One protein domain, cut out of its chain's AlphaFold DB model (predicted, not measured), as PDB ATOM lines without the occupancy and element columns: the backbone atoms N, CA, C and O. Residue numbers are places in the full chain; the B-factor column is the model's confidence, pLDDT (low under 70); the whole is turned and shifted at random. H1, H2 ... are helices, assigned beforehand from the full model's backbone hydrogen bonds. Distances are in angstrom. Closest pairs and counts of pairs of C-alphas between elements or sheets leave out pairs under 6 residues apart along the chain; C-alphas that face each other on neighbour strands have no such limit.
ATOM      1  N   THR A  42      14.220   7.613 -44.951       55.34
ATOM      2  CA  THR A  42      15.557   7.935 -44.466       55.34
ATOM      3  C   THR A  42      15.418   8.986 -43.364       55.34
ATOM      4  O   THR A  42      14.580   9.881 -43.478       55.34
ATOM      5  N   TRP A  43      16.268   8.946 -42.335       52.44
ATOM      6  CA  TRP A  43      16.321   9.949 -41.254       52.44
ATOM      7  C   TRP A  43      16.321  11.401 -41.768       52.44
ATOM      8  O   TRP A  43      15.740  12.296 -41.159       52.44
ATOM      9  N   LYS A  44      16.909  11.623 -42.953       53.69
ATOM     10  CA  LYS A  44      16.895  12.906 -43.673       53.69
ATOM     11  C   LYS A  44      15.494  13.402 -44.048       53.69
ATOM     12  O   LYS A  44      15.285  14.607 -44.071       53.69
ATOM     13  N   SER A  45      14.549  12.511 -44.351       58.19
ATOM     14  CA  SER A  45      13.163  12.896 -44.654       58.19
ATOM     15  C   SER A  45      12.446  13.388 -43.399       58.19
ATOM     16  O   SER A  45      11.804  14.428 -43.447       58.19
ATOM     17  N   TYR A  46      12.648  12.715 -42.260       58.34
ATOM     18  CA  TYR A  46      12.135  13.170 -40.962       58.34
ATOM     19  C   TYR A  46      12.731  14.516 -40.542       58.34
ATOM     20  O   TYR A  46      12.003  15.395 -40.091       58.34
ATOM     21  N   LEU A  47      14.039  14.707 -40.742       61.12
ATOM     22  CA  LEU A  47      14.700  15.990 -40.492       61.12
ATOM     23  C   LEU A  47      14.160  17.109 -41.385       61.12
ATOM     24  O   LEU A  47      14.024  18.234 -40.920       61.12
ATOM     25  N   LYS A  48      13.843  16.819 -42.651       62.84
ATOM     26  CA  LYS A  48      13.330  17.824 -43.589       62.84
ATOM     27  C   LYS A  48      11.902  18.254 -43.245       62.84
ATOM     28  O   LYS A  48      11.621  19.450 -43.259       62.84
ATOM     29  N   ASP A  49      11.042  17.304 -42.889       61.25
ATOM     30  CA  ASP A  49       9.676  17.601 -42.443       61.25
ATOM     31  C   ASP A  49       9.683  18.333 -41.092       61.25
ATOM     32  O   ASP A  49       8.971  19.322 -40.913       61.25
ATOM     33  N   GLY A  50      10.564  17.928 -40.169       63.84
ATOM     34  CA  GLY A  50      10.779  18.634 -38.905       63.84
ATOM     35  C   GLY A  50      11.300  20.061 -39.109       63.84
ATOM     36  O   GLY A  50      10.778  20.996 -38.510       63.84
ATOM     37  N   ALA A  51      12.270  20.259 -40.004       70.25
ATOM     38  CA  ALA A  51      12.833  21.575 -40.303       70.25
ATOM     39  C   ALA A  51      11.800  22.540 -40.903       70.25
ATOM     40  O   ALA A  51      11.810  23.724 -40.571       70.25
ATOM     41  N   ALA A  52      10.884  22.049 -41.744       72.00
ATOM     42  CA  ALA A  52       9.785  22.864 -42.260       72.00
ATOM     43  C   ALA A  52       8.849  23.336 -41.131       72.00
ATOM     44  O   ALA A  52       8.426  24.491 -41.117       72.00
ATOM     45  N   HIS A  53       8.578  22.470 -40.152       74.00
ATOM     46  CA  HIS A  53       7.752  22.808 -38.993       74.00
ATOM     47  C   HIS A  53       8.434  23.828 -38.069       74.00
ATOM     48  O   HIS A  53       7.801  24.777 -37.610       74.00
ATOM     49  N   ILE A  54       9.745  23.680 -37.857       78.94
ATOM     50  CA  ILE A  54      10.553  24.639 -37.092       78.94
ATOM     51  C   ILE A  54      10.542  26.009 -37.776       78.94
ATOM     52  O   ILE A  54      10.321  27.018 -37.111       78.94
ATOM     53  N   TRP A  55      10.702  26.062 -39.102       77.88
ATOM     54  CA  TRP A  55      10.638  27.328 -39.836       77.88
ATOM     55  C   TRP A  55       9.283  28.022 -39.718       77.88
ATOM     56  O   TRP A  55       9.232  29.241 -39.567       77.88
ATOM     57  N   TYR A  56       8.194  27.254 -39.742       82.50
ATOM     58  CA  TYR A  56       6.854  27.796 -39.544       82.50
ATOM     59  C   TYR A  56       6.677  28.399 -38.144       82.50
ATOM     60  O   TYR A  56       6.149  29.502 -38.012       82.50
ATOM     61  N   LEU A  57       7.175  27.725 -37.100       83.56
ATOM     62  CA  LEU A  57       7.145  28.242 -35.729       83.56
ATOM     63  C   LEU A  57       7.958  29.534 -35.582       83.56
ATOM     64  O   LEU A  57       7.489  30.485 -34.959       83.56
ATOM     65  N   VAL A  58       9.144  29.594 -36.192       86.12
ATOM     66  CA  VAL A  58       9.975  30.807 -36.205       86.12
ATOM     67  C   VAL A  58       9.253  31.952 -36.917       86.12
ATOM     68  O   VAL A  58       9.221  33.070 -36.406       86.12
ATOM     69  N   TYR A  59       8.626  31.679 -38.064       87.50
ATOM     70  CA  TYR A  59       7.862  32.686 -38.798       87.50
ATOM     71  C   TYR A  59       6.669  33.209 -37.986       87.50
ATOM     72  O   TYR A  59       6.467  34.418 -37.896       87.50
ATOM     73  N   ALA A  60       5.916  32.317 -37.338       87.38
ATOM     74  CA  ALA A  60       4.793  32.693 -36.482       87.38
ATOM     75  C   ALA A  60       5.240  33.547 -35.281       87.38
ATOM     76  O   ALA A  60       4.601  34.550 -34.969       87.38
ATOM     77  N   ALA A  61       6.366  33.199 -34.649       86.44
ATOM     78  CA  ALA A  61       6.942  33.982 -33.558       86.44
ATOM     79  C   ALA A  61       7.372  35.385 -34.022       86.44
ATOM     80  O   ALA A  61       7.066  36.373 -33.358       86.44
ATOM     81  N   LEU A  62       8.017  35.494 -35.187       87.19
ATOM     82  CA  LEU A  62       8.406  36.783 -35.768       87.19
ATOM     83  C   LEU A  62       7.193  37.650 -36.115       87.19
ATOM     84  O   LEU A  62       7.184  38.841 -35.806       87.19
ATOM     85  N   ALA A  63       6.154  37.061 -36.710       88.25
ATOM     86  CA  ALA A  63       4.913  37.764 -37.013       88.25
ATOM     87  C   ALA A  63       4.228  38.278 -35.736       88.25
ATOM     88  O   ALA A  63       3.756  39.414 -35.703       88.25
ATOM     89  N   PHE A  64       4.231  37.480 -34.665       86.44
ATOM     90  CA  PHE A  64       3.689  37.874 -33.366       86.44
ATOM     91  C   PHE A  64       4.466  39.042 -32.741       86.44
ATOM     92  O   PHE A  64       3.863  40.024 -32.309       86.44
ATOM     93  N   ILE A  65       5.802  38.984 -32.762       83.31
ATOM     94  CA  ILE A  65       6.664  40.081 -32.299       83.31
ATOM     95  C   ILE A  65       6.394  41.352 -33.116       83.31
ATOM     96  O   ILE A  65       6.221  42.427 -32.543       83.31
ATOM     97  N   GLY A  66       6.293  41.231 -34.443       81.25
ATOM     98  CA  GLY A  66       5.972  42.348 -35.334       81.25
ATOM     99  C   GLY A  66       4.600  42.970 -35.049       81.25
ATOM    100  O   GLY A  66       4.478  44.193 -35.008       81.25
ATOM    101  N   ALA A  67       3.580  42.147 -34.788       82.81
ATOM    102  CA  ALA A  67       2.239  42.614 -34.443       82.81
ATOM    103  C   ALA A  67       2.216  43.374 -33.107       82.81
ATOM    104  O   ALA A  67       1.657  44.469 -33.032       82.81
ATOM    105  N   ILE A  68       2.881  42.847 -32.073       78.25
ATOM    106  CA  ILE A  68       3.030  43.533 -30.779       78.25
ATOM    107  C   ILE A  68       3.735  44.880 -30.964       78.25
ATOM    108  O   ILE A  68       3.278  45.896 -30.441       78.25
ATOM    109  N   MET A  69       4.802  44.900 -31.762       71.00
ATOM    110  CA  MET A  69       5.586  46.101 -32.046       71.00
ATOM    111  C   MET A  69       4.789  47.181 -32.796       71.00
ATOM    112  O   MET A  69       5.073  48.370 -32.637       71.00
ATOM    113  N   ALA A  70       3.822  46.785 -33.628       74.12
ATOM    114  CA  ALA A  70       2.939  47.701 -34.347       74.12
ATOM    115  C   ALA A  70       1.819  48.261 -33.455       74.12
ATOM    116  O   ALA A  70       1.434  49.418 -33.615       74.12
ATOM    117  N   LEU A  71       1.311  47.459 -32.515       73.12
ATOM    118  CA  LEU A  71       0.189  47.826 -31.646       73.12
ATOM    119  C   LEU A  71       0.615  48.618 -30.403       73.12
ATOM    120  O   LEU A  71      -0.154  49.453 -29.936       73.12
ATOM    121  N   ASN A  72       1.821  48.394 -29.871       68.06
ATOM    122  CA  ASN A  72       2.284  49.034 -28.638       68.06
ATOM    123  C   ASN A  72       3.614  49.786 -28.835       68.06
ATOM    124  O   ASN A  72       4.675  49.157 -28.844       68.06
ATOM    125  N   PRO A  73       3.617  51.130 -28.901       67.94
ATOM    126  CA  PRO A  73       4.849  51.912 -29.054       67.94
ATOM    127  C   PRO A  73       5.803  51.793 -27.849       67.94
ATOM    128  O   PRO A  73       7.016  51.872 -28.022       67.94
ATOM    129  N   GLU A  74       5.285  51.512 -26.650       68.12
ATOM    130  CA  GLU A  74       6.068  51.186 -25.443       68.12
ATOM    131  C   GLU A  74       6.880  49.884 -25.612       68.12
ATOM    132  O   GLU A  74       8.041  49.792 -25.212       68.12
ATOM    133  N   SER A  75       6.313  48.884 -26.295       64.06
ATOM    134  CA  SER A  75       6.969  47.586 -26.507       64.06
ATOM    135  C   SER A  75       8.135  47.645 -27.503       64.06
ATOM    136  O   SER A  75       9.077  46.858 -27.392       64.06
ATOM    137  N   ARG A  76       8.152  48.644 -28.407       64.19
ATOM    138  CA  ARG A  76       9.328  48.943 -29.248       64.19
ATOM    139  C   ARG A  76      10.561  49.251 -28.410       64.19
ATOM    140  O   ARG A  76      11.641  48.807 -28.779       64.19
ATOM    141  N   ARG A  77      10.422  49.996 -27.306       66.31
ATOM    142  CA  ARG A  77      11.562  50.365 -26.447       66.31
ATOM    143  C   ARG A  77      12.180  49.150 -25.760       66.31
ATOM    144  O   ARG A  77      13.399  49.024 -25.780       66.31
ATOM    145  N   LEU A  78      11.354  48.251 -25.221       68.19
ATOM    146  CA  LEU A  78      11.818  47.019 -24.570       68.19
ATOM    147  C   LEU A  78      12.537  46.083 -25.552       68.19
ATOM    148  O   LEU A  78      13.604  45.562 -25.243       68.19
ATOM    149  N   LEU A  79      11.995  45.909 -26.759       65.06
ATOM    150  CA  LEU A  79      12.625  45.070 -27.782       65.06
ATOM    151  C   LEU A  79      13.888  45.705 -28.371       65.06
ATOM    152  O   LEU A  79      14.870  45.000 -28.571       65.06
ATOM    153  N   LEU A  80      13.903  47.022 -28.605       67.56
ATOM    154  CA  LEU A  80      15.122  47.730 -29.004       67.56
ATOM    155  C   LEU A  80      16.205  47.610 -27.929       67.56
ATOM    156  O   LEU A  80      17.355  47.416 -28.284       67.56
ATOM    157  N   GLN A  81      15.865  47.639 -26.639       68.62
ATOM    158  CA  GLN A  81      16.834  47.345 -25.579       68.62
ATOM    159  C   GLN A  81      17.379  45.917 -25.665       68.62
ATOM    160  O   GLN A  81      18.580  45.734 -25.530       68.62
ATOM    161  N   ILE A  82      16.539  44.916 -25.932       68.00
ATOM    162  CA  ILE A  82      16.984  43.519 -26.057       68.00
ATOM    163  C   ILE A  82      17.874  43.313 -27.298       68.00
ATOM    164  O   ILE A  82      18.861  42.591 -27.220       68.00
ATOM    165  N   PHE A  83      17.557  43.954 -28.429       65.50
ATOM    166  CA  PHE A  83      18.308  43.808 -29.686       65.50
ATOM    167  C   PHE A  83      19.516  44.750 -29.826       65.50
ATOM    168  O   PHE A  83      20.397  44.464 -30.628       65.50
ATOM    169  N   HIS A  84      19.571  45.859 -29.084       59.38
ATOM    170  CA  HIS A  84      20.664  46.842 -29.142       59.38
ATOM    171  C   HIS A  84      21.722  46.630 -28.036       59.38
ATOM    172  O   HIS A  84      22.770  47.274 -28.062       59.38
ATOM    173  N   LEU A  85      21.476  45.744 -27.064       50.97
ATOM    174  CA  LEU A  85      22.473  45.332 -26.061       50.97
ATOM    175  C   LEU A  85      23.230  44.039 -26.433       50.97
ATOM    176  O   LEU A  85      23.935  43.495 -25.584       50.97
ATOM    177  N   GLY A  86      23.059  43.546 -27.663       45.94
ATOM    178  CA  GLY A  86      23.792  42.406 -28.227       45.94
ATOM    179  C   GLY A  86      24.957  42.838 -29.100       45.94
ATOM    180  O   GLY A  86      24.805  43.857 -29.809       45.94
TER     181      GLY A  86
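This is residues 42 to 86 of the 86 residues of an uncharacterized protein of Clostridiaceae bacterium (UniProt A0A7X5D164). A long helix, H1, makes most of the length, and a short helix, H2, meets its far end at a corner and folds partly back, as in a lopsided V. The free stretch of H1, residues 43 to 64, is a long arm. The printed part has 45 residues with two named helices, H1 then H2, and no named strand; its class is all helix. It is extended, with a radius of gyration of the C-alphas of 15.5 A and spans of 48 by 24 by 6 A.

H1 is residues 43 to 71, 42.3 A from first to last C-alpha, beginning at C-alpha 43 (16.321, 9.949, -41.254). H2 is residues 73 to 84, 16.6 A long, ending at C-alpha 84 (20.664, 46.842, -29.142).

H1 and H2 only just touch, with 3 pairs of C-alphas within 8 A, and only at the corner by their tight link. H1 touches with residues 68 to 69 alone, H2 with residues 75 to 76 alone. The closest C-alphas, of Met 69 and Arg 76, are 5.5 A apart. The helices run opposite ways at a steep tilt of 49 degrees. Every O i to N i+4 pair in H1 is within hydrogen-bond range; in H2, 6 of 8 are.

The C-alphas farthest apart, of Thr 42 and Glu 74, are 48.2 A apart. The printed part has no cut. The model's pLDDT is under 70 at residues 42 to 50 and 72 to 86.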